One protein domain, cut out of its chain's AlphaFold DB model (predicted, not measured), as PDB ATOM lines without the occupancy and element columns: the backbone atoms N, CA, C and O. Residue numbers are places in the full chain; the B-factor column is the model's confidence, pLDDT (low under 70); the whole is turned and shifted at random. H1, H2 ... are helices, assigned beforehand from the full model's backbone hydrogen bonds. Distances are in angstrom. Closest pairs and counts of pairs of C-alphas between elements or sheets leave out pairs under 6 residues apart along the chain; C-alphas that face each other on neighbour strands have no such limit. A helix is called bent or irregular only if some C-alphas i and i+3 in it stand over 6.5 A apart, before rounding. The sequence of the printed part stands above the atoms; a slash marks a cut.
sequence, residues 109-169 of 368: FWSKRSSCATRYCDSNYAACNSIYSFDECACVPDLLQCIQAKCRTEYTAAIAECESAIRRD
ATOM      1  N   PHE A 109      15.397  22.578 -54.192       70.19
ATOM      2  CA  PHE A 109      15.647  22.066 -52.863       70.19
ATOM      3  C   PHE A 109      15.163  23.049 -51.788       70.19
ATOM      4  O   PHE A 109      14.363  22.678 -50.931       70.19
ATOM      5  N   TRP A 110      15.578  24.317 -51.865       64.56
ATOM      6  CA  TRP A 110      15.264  25.322 -50.841       64.56
ATOM      7  C   TRP A 110      13.812  25.829 -50.885       64.56
ATOM      8  O   TRP A 110      13.198  26.099 -49.853       64.56
ATOM      9  N   SER A 111      13.221  25.896 -52.078       59.94
ATOM     10  CA  SER A 111      11.820  26.263 -52.317       59.94
ATOM     11  C   SER A 111      10.854  25.130 -51.968       59.94
ATOM     12  O   SER A 111       9.773  25.382 -51.432       59.94
ATOM     13  N   LYS A 112      11.247  23.865 -52.183       61.28
ATOM     14  CA  LYS A 112      10.507  22.690 -51.701       61.28
ATOM     15  C   LYS A 112      10.966  22.328 -50.295       61.28
ATOM     16  O   LYS A 112      11.435  21.215 -50.093       61.28
ATOM     17  N   ARG A 113      10.817  23.276 -49.359       58.47
ATOM     18  CA  ARG A 113      11.037  23.153 -47.903       58.47
ATOM     19  C   ARG A 113      11.160  21.700 -47.439       58.47
ATOM     20  O   ARG A 113      10.162  21.061 -47.088       58.47
ATOM     21  N   SER A 114      12.374  21.162 -47.492       63.22
ATOM     22  CA  SER A 114      12.642  19.825 -46.996       63.22
ATOM     23  C   SER A 114      12.471  19.851 -45.477       63.22
ATOM     24  O   SER A 114      12.807  20.830 -44.804       63.22
ATOM     25  N   SER A 115      11.862  18.811 -44.908       72.44
ATOM     26  CA  SER A 115      11.427  18.861 -43.508       72.44
ATOM     27  C   SER A 115      12.596  18.984 -42.524       72.44
ATOM     28  O   SER A 115      12.390  19.481 -41.415       72.44
ATOM     29  N   CYS A 116      13.813  18.578 -42.908       86.50
ATOM     30  CA  CYS A 116      14.999  18.758 -42.080       86.50
ATOM     31  C   CYS A 116      15.636  20.144 -42.251       86.50
ATOM     32  O   CYS A 116      15.816  20.843 -41.249       86.50
ATOM     33  N   ALA A 117      15.960  20.569 -43.481       82.06
ATOM     34  CA  ALA A 117      16.633  21.852 -43.704       82.06
ATOM     35  C   ALA A 117      15.788  23.038 -43.212       82.06
ATOM     36  O   ALA A 117      16.307  23.903 -42.508       82.06
ATOM     37  N   THR A 118      14.470  23.020 -43.444       79.50
ATOM     38  CA  THR A 118      13.541  24.038 -42.914       79.50
ATOM     39  C   THR A 118      13.418  24.007 -41.385       79.50
ATOM     40  O   THR A 118      12.979  24.970 -40.769       79.50
ATOM     41  N   ARG A 119      13.797  22.914 -40.718       84.12
ATOM     42  CA  ARG A 119      13.724  22.832 -39.253       84.12
ATOM     43  C   ARG A 119      14.997  23.300 -38.563       84.12
ATOM     44  O   ARG A 119      14.917  23.855 -37.471       84.12
ATOM     45  N   TYR A 120      16.156  23.029 -39.159       86.69
ATOM     46  CA  TYR A 120      17.452  23.230 -38.502       86.69
ATOM     47  C   TYR A 120      18.335  24.291 -39.159       86.69
ATOM     48  O   TYR A 120      19.198  24.833 -38.478       86.69
ATOM     49  N   CYS A 121      18.123  24.586 -40.442       85.25
ATOM     50  CA  CYS A 121      18.964  25.489 -41.235       85.25
ATOM     51  C   CYS A 121      18.200  26.713 -41.774       85.25
ATOM     52  O   CYS A 121      18.791  27.560 -42.437       85.25
ATOM     53  N   ASP A 122      16.908  26.839 -41.450       81.56
ATOM     54  CA  ASP A 122      16.031  27.925 -41.916       81.56
ATOM     55  C   ASP A 122      16.470  29.303 -41.422       81.56
ATOM     56  O   ASP A 122      16.304  30.279 -42.133       81.56
ATOM     57  N   SER A 123      17.103  29.396 -40.248       80.00
ATOM     58  CA  SER A 123      17.618  30.673 -39.740       80.00
ATOM     59  C   SER A 123      18.741  31.234 -40.617       80.00
ATOM     60  O   SER A 123      18.727  32.422 -40.924       80.00
ATOM     61  N   ASN A 124      19.698  30.397 -41.033       76.56
ATOM     62  CA  ASN A 124      20.788  30.812 -41.924       76.56
ATOM     63  C   ASN A 124      20.248  31.095 -43.328       76.56
ATOM     64  O   ASN A 124      20.643  32.073 -43.955       76.56
ATOM     65  N   TYR A 125      19.290  30.287 -43.793       77.44
ATOM     66  CA  TYR A 125      18.620  30.531 -45.067       77.44
ATOM     67  C   TYR A 125      17.822  31.842 -45.060       77.44
ATOM     68  O   TYR A 125      17.907  32.608 -46.009       77.44
ATOM     69  N   ALA A 126      17.084  32.144 -43.989       77.12
ATOM     70  CA  ALA A 126      16.320  33.379 -43.841       77.12
ATOM     71  C   ALA A 126      17.230  34.606 -43.710       77.12
ATOM     72  O   ALA A 126      16.920  35.640 -44.296       77.12
ATOM     73  N   ALA A 127      18.356  34.485 -42.997       75.94
ATOM     74  CA  ALA A 127      19.377  35.529 -42.926       75.94
ATOM     75  C   ALA A 127      19.959  35.814 -44.317       75.94
ATOM     76  O   ALA A 127      19.896  36.949 -44.785       75.94
ATOM     77  N   CYS A 128      20.398  34.771 -45.023       73.12
ATOM     78  CA  CYS A 128      20.848  34.879 -46.405       73.12
ATOM     79  C   CYS A 128      19.771  35.502 -47.306       73.12
ATOM     80  O   CYS A 128      20.036  36.449 -48.037       73.12
ATOM     81  N   ASN A 129      18.523  35.049 -47.199       74.06
ATOM     82  CA  ASN A 129      17.424  35.561 -48.006       74.06
ATOM     83  C   ASN A 129      17.107  37.038 -47.723       74.06
ATOM     84  O   ASN A 129      16.734  37.771 -48.633       74.06
ATOM     85  N   SER A 130      17.255  37.474 -46.470       70.62
ATOM     86  CA  SER A 130      17.050  38.874 -46.087       70.62
ATOM     87  C   SER A 130      18.114  39.814 -46.654       70.62
ATOM     88  O   SER A 130      17.846  41.001 -46.802       70.62
ATOM     89  N   ILE A 131      19.292  39.280 -46.983       65.12
ATOM     90  CA  ILE A 131      20.421  40.043 -47.522       65.12
ATOM     91  C   ILE A 131      20.442  39.962 -49.056       65.12
ATOM     92  O   ILE A 131      20.650  40.974 -49.716       65.12
ATOM     93  N   TYR A 132      20.178  38.782 -49.625       60.25
ATOM     94  CA  TYR A 132      20.444  38.469 -51.036       60.25
ATOM     95  C   TYR A 132      19.197  38.220 -51.891       60.25
ATOM     96  O   TYR A 132      19.323  37.809 -53.039       60.25
ATOM     97  N   SER A 133      17.988  38.435 -51.359       59.62
ATOM     98  CA  SER A 133      16.734  38.341 -52.125       59.62
ATOM     99  C   SER A 133      16.626  37.072 -53.000       59.62
ATOM    100  O   SER A 133      16.342  37.144 -54.191       59.62
ATOM    101  N   PHE A 134      16.798  35.901 -52.376       56.19
ATOM    102  CA  PHE A 134      16.627  34.535 -52.911       56.19
ATOM    103  C   PHE A 134      17.705  33.952 -53.843       56.19
ATOM    104  O   PHE A 134      17.860  32.726 -53.836       56.19
ATOM    105  N   ASP A 135      18.448  34.750 -54.613       54.47
ATOM    106  CA  ASP A 135      19.172  34.217 -55.784       54.47
ATOM    107  C   ASP A 135      20.528  33.540 -55.508       54.47
ATOM    108  O   ASP A 135      21.074  32.862 -56.375       54.47
ATOM    109  N   GLU A 136      21.046  33.626 -54.279       62.12
ATOM    110  CA  GLU A 136      22.448  33.259 -53.992       62.12
ATOM    111  C   GLU A 136      22.624  32.283 -52.826       62.12
ATOM    112  O   GLU A 136      23.729  31.828 -52.519       62.12
ATOM    113  N   CYS A 137      21.526  31.904 -52.171       72.06
ATOM    114  CA  CYS A 137      21.622  31.129 -50.941       72.06
ATOM    115  C   CYS A 137      22.057  29.673 -51.157       72.06
ATOM    116  O   CYS A 137      22.527  29.037 -50.216       72.06
ATOM    117  N   ALA A 138      21.956  29.123 -52.372       72.12
ATOM    118  CA  ALA A 138      22.287  27.717 -52.610       72.12
ATOM    119  C   ALA A 138      23.773  27.376 -52.490       72.12
ATOM    120  O   ALA A 138      24.097  26.212 -52.250       72.12
ATOM    121  N   CYS A 139      24.659  28.360 -52.625       70.31
ATOM    122  CA  CYS A 139      26.104  28.141 -52.586       70.31
ATOM    123  C   CYS A 139      26.768  28.733 -51.354       70.31
ATOM    124  O   CYS A 139      27.989  28.862 -51.324       70.31
ATOM    125  N   VAL A 140      25.989  29.077 -50.327       75.12
ATOM    126  CA  VAL A 140      26.561  29.598 -49.092       75.12
ATOM    127  C   VAL A 140      27.222  28.448 -48.317       75.12
ATOM    128  O   VAL A 140      26.546  27.470 -47.965       75.12
ATOM    129  N   PRO A 141      28.537  28.529 -48.039       70.69
ATOM    130  CA  PRO A 141      29.278  27.438 -47.409       70.69
ATOM    131  C   PRO A 141      28.743  27.027 -46.031       70.69
ATOM    132  O   PRO A 141      28.778  25.842 -45.689       70.69
ATOM    133  N   ASP A 142      28.232  27.977 -45.243       74.56
ATOM    134  CA  ASP A 142      27.700  27.711 -43.903       74.56
ATOM    135  C   ASP A 142      26.349  26.985 -43.928       74.56
ATOM    136  O   ASP A 142      26.060  26.131 -43.085       74.56
ATOM    137  N   LEU A 143      25.534  27.268 -44.937       79.69
ATOM    138  CA  LEU A 143      24.257  26.630 -45.158       79.69
ATOM    139  C   LEU A 143      24.464  25.171 -45.582       79.69
ATOM    140  O   LEU A 143      23.830  24.264 -45.032       79.69
ATOM    141  N   LEU A 144      25.427  24.923 -46.478       82.12
ATOM    142  CA  LEU A 144      25.857  23.570 -46.846       82.12
ATOM    143  C   LEU A 144      26.437  22.814 -45.645       82.12
ATOM    144  O   LEU A 144      26.140  21.628 -45.470       82.12
ATOM    145  N   GLN A 145      27.193  23.490 -44.776       84.94
ATOM    146  CA  GLN A 145      27.693  22.922 -43.522       84.94
ATOM    147  C   GLN A 145      26.559  22.560 -42.559       84.94
ATOM    148  O   GLN A 145      26.588  21.489 -41.946       84.94
ATOM    149  N   CYS A 146      25.532  23.406 -42.437       86.31
ATOM    150  CA  CYS A 146      24.364  23.116 -41.613       86.31
ATOM    151  C   CYS A 146      23.648  21.844 -42.088       86.31
ATOM    152  O   CYS A 146      23.371  20.948 -41.282       86.31
ATOM    153  N   ILE A 147      23.423  21.706 -43.399       87.44
ATOM    154  CA  ILE A 147      22.795  20.509 -43.974       87.44
ATOM    155  C   ILE A 147      23.692  19.286 -43.782       87.44
ATOM    156  O   ILE A 147      23.211  18.230 -43.377       87.44
ATOM    157  N   GLN A 148      25.001  19.413 -44.006       89.12
ATOM    158  CA  GLN A 148      25.945  18.316 -43.800       89.12
ATOM    159  C   GLN A 148      25.934  17.819 -42.344       89.12
ATOM    160  O   GLN A 148      26.009  16.613 -42.084       89.12
ATOM    161  N   ALA A 149      25.819  18.743 -41.387       88.62
ATOM    162  CA  ALA A 149      25.847  18.443 -39.963       88.62
ATOM    163  C   ALA A 149      24.507  17.920 -39.423       88.62
ATOM    164  O   ALA A 149      24.501  17.026 -38.573       88.62
ATOM    165  N   LYS A 150      23.378  18.477 -39.875       89.88
ATOM    166  CA  LYS A 150      22.045  18.234 -39.291       89.88
ATOM    167  C   LYS A 150      21.108  17.429 -40.189       89.88
ATOM    168  O   LYS A 150      20.238  16.741 -39.669       89.88
ATOM    169  N   CYS A 151      21.311  17.464 -41.505       89.94
ATOM    170  CA  CYS A 151      20.390  16.947 -42.519       89.94
ATOM    171  C   CYS A 151      21.111  16.110 -43.589       89.94
ATOM    172  O   CYS A 151      20.953  16.317 -44.791       89.94
ATOM    173  N   ARG A 152      21.906  15.120 -43.157       87.81
ATOM    174  CA  ARG A 152      22.759  14.299 -44.045       87.81
ATOM    175  C   ARG A 152      22.034  13.659 -45.230       87.81
ATOM    176  O   ARG A 152      22.622  13.551 -46.297       87.81
ATOM    177  N   THR A 153      20.788  13.227 -45.052       86.88
ATOM    178  CA  THR A 153      19.989  12.590 -46.116       86.88
ATOM    179  C   THR A 153      19.616  13.554 -47.241       86.88
ATOM    180  O   THR A 153      19.295  13.118 -48.340       86.88
ATOM    181  N   GLU A 154      19.658  14.855 -46.968       86.44
ATOM    182  CA  GLU A 154      19.299  15.934 -47.888       86.44
ATOM    183  C   GLU A 154      20.537  16.609 -48.505       86.44
ATOM    184  O   GLU A 154      20.439  17.286 -49.526       86.44
ATOM    185  N   TYR A 155      21.719  16.369 -47.933       86.19
ATOM    186  CA  TYR A 155      22.980  16.992 -48.335       86.19
ATOM    187  C   TYR A 155      23.348  16.764 -49.805       86.19
ATOM    188  O   TYR A 155      23.798  17.688 -50.475       86.19
ATOM    189  N   THR A 156      23.107  15.565 -50.344       85.19
ATOM    190  CA  THR A 156      23.397  15.267 -51.756       85.19
ATOM    191  C   THR A 156      22.531  16.092 -52.710       85.19
ATOM    192  O   THR A 156      23.020  16.523 -53.749       85.19
ATOM    193  N   ALA A 157      21.266  16.349 -52.358       84.06
ATOM    194  CA  ALA A 157      20.388  17.197 -53.162       84.06
ATOM    195  C   ALA A 157      20.816  18.670 -53.084       84.06
ATOM    196  O   ALA A 157      20.871  19.340 -54.113       84.06
ATOM    197  N   ALA A 158      21.192  19.141 -51.891       80.69
ATOM    198  CA  ALA A 158      21.684  20.500 -51.689       80.69
ATOM    199  C   ALA A 158      22.992  20.779 -52.453       80.69
ATOM    200  O   ALA A 158      23.106  21.808 -53.114       80.69
ATOM    201  N   ILE A 159      23.957  19.849 -52.433       82.06
ATOM    202  CA  ILE A 159      25.192  19.986 -53.222       82.06
ATOM    203  C   ILE A 159      24.924  19.905 -54.720       82.06
ATOM    204  O   ILE A 159      25.493  20.693 -55.466       82.06
ATOM    205  N   ALA A 160      24.062  18.997 -55.182       81.81
ATOM    206  CA  ALA A 160      23.745  18.911 -56.607       81.81
ATOM    207  C   ALA A 160      23.120  20.215 -57.132       81.81
ATOM    208  O   ALA A 160      23.382  20.618 -58.266       81.81
ATOM    209  N   GLU A 161      22.322  20.887 -56.297       79.56
ATOM    210  CA  GLU A 161      21.767  22.203 -56.593       79.56
ATOM    211  C   GLU A 161      22.841  23.295 -56.601       79.56
ATOM    212  O   GLU A 161      22.918  24.039 -57.577       79.56
ATOM    213  N   CYS A 162      23.727  23.317 -55.598       78.19
ATOM    214  CA  CYS A 162      24.892  24.204 -55.562       78.19
ATOM    215  C   CYS A 162      25.777  24.041 -56.811       78.19
ATOM    216  O   CYS A 162      26.069  25.002 -57.516       78.19
ATOM    217  N   GLU A 163      26.143  22.810 -57.169       78.31
ATOM    218  CA  GLU A 163      26.957  22.533 -58.354       78.31
ATOM    219  C   GLU A 163      26.232  22.876 -59.658       78.31
ATOM    220  O   GLU A 163      26.860  23.286 -60.632       78.31
ATOM    221  N   SER A 164      24.909  22.690 -59.716       74.69
ATOM    222  CA  SER A 164      24.120  23.131 -60.865       74.69
ATOM    223  C   SER A 164      24.080  24.652 -60.973       74.69
ATOM    224  O   SER A 164      23.981  25.148 -62.094       74.69
ATOM    225  N   ALA A 165      24.107  25.370 -59.853       69.44
ATOM    226  CA  ALA A 165      24.170  26.822 -59.831       69.44
ATOM    227  C   ALA A 165      25.569  27.324 -60.234       69.44
ATOM    228  O   ALA A 165      25.660  28.252 -61.031       69.44
ATOM    229  N   ILE A 166      26.648  26.637 -59.820       67.12
ATOM    230  CA  ILE A 166      28.021  26.898 -60.301       67.12
ATOM    231  C   ILE A 166      28.150  26.643 -61.809       67.12
ATOM    232  O   ILE A 166      28.685  27.479 -62.523       67.12
ATOM    233  N   ARG A 167      27.647  25.511 -62.324       63.78
ATOM    234  CA  ARG A 167      27.757  25.142 -63.755       63.78
ATOM    235  C   ARG A 167      26.974  26.053 -64.707       63.78
ATOM    236  O   ARG A 167      27.129  25.921 -65.915       63.78
ATOM    237  N   ARG A 168      26.116  26.935 -64.189       62.34
ATOM    238  CA  ARG A 168      25.473  28.003 -64.970       62.34
ATOM    239  C   ARG A 168      26.329  29.281 -65.018       62.34
ATOM    240  O   ARG A 168      25.805  30.327 -65.359       62.34
ATOM    241  N   ASP A 169      27.615  29.174 -64.672       51.09
ATOM    242  CA  ASP A 169      28.715  30.149 -64.778       51.09
ATOM    243  C   ASP A 169      28.534  31.538 -64.131       51.09
ATOM    244  O   ASP A 169      29.501  32.298 -64.086       51.09
TER     245      ASP A 169
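What this domain is: This is residues 109 to 169 of the 368 residues of an uncharacterized protein of Saprolegnia parasitica (strain CBS 223.65) (UniProt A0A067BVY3). Three helices run back and forth, H3 in a close hairpin with H4 and a looser one with H2, and short H1 sits at one end. The printed part has 61 residues with four named helices, H1 to H4 in order, and no named strand: all helix. It is compact, with radius of gyration of the C-alphas 10.6 A and spans of 29, 24 and 19 A.

How they stand to each other: H1, residues 117 to 120, touches the hub H3, residues 141 to 150; the closest C-alphas, Ala 117 and Ile 147, are 6.3 A apart. H2, residues 122 to 132, only just touches H3, with 3 pairs of C-alphas within 8 A, closest Asn 124 and Leu 143 at 6.3 A; this helical hairpin has a shallow tilt of 13 degrees, opposite ways. H4, residues 152 to 166, touches H3 with residues 154 to 159 alone, closest C-alphas Gln 148 and Tyr 155 at 5.6 A; this helical hairpin has a shallow tilt of 19 degrees, opposite ways. H2 and H4 are apart. Every O i to N i+4 pair is within hydrogen-bond range in H2 and H3, and 9 of 11 in H4; H1 is too short for one.

Where its parts are: H1 begins at C-alpha 117 (16.633, 21.852, -43.704) and measures 5.4 A, H2 14.6 A, H3 14.2 A. H4, 21.2 A, ends at C-alpha 166 (28.021, 26.898, -60.301); it is irregular, with C-alphas 153 and 156 7.1 A apart.

The domain as a whole: The farthest C-alphas, Arg 119 and Asp 169, are 30.5 A apart. The printed part has no cut, and no link between helices is long. Residues 110 to 114, 131 to 136 and 165 to 169 have pLDDT under 70.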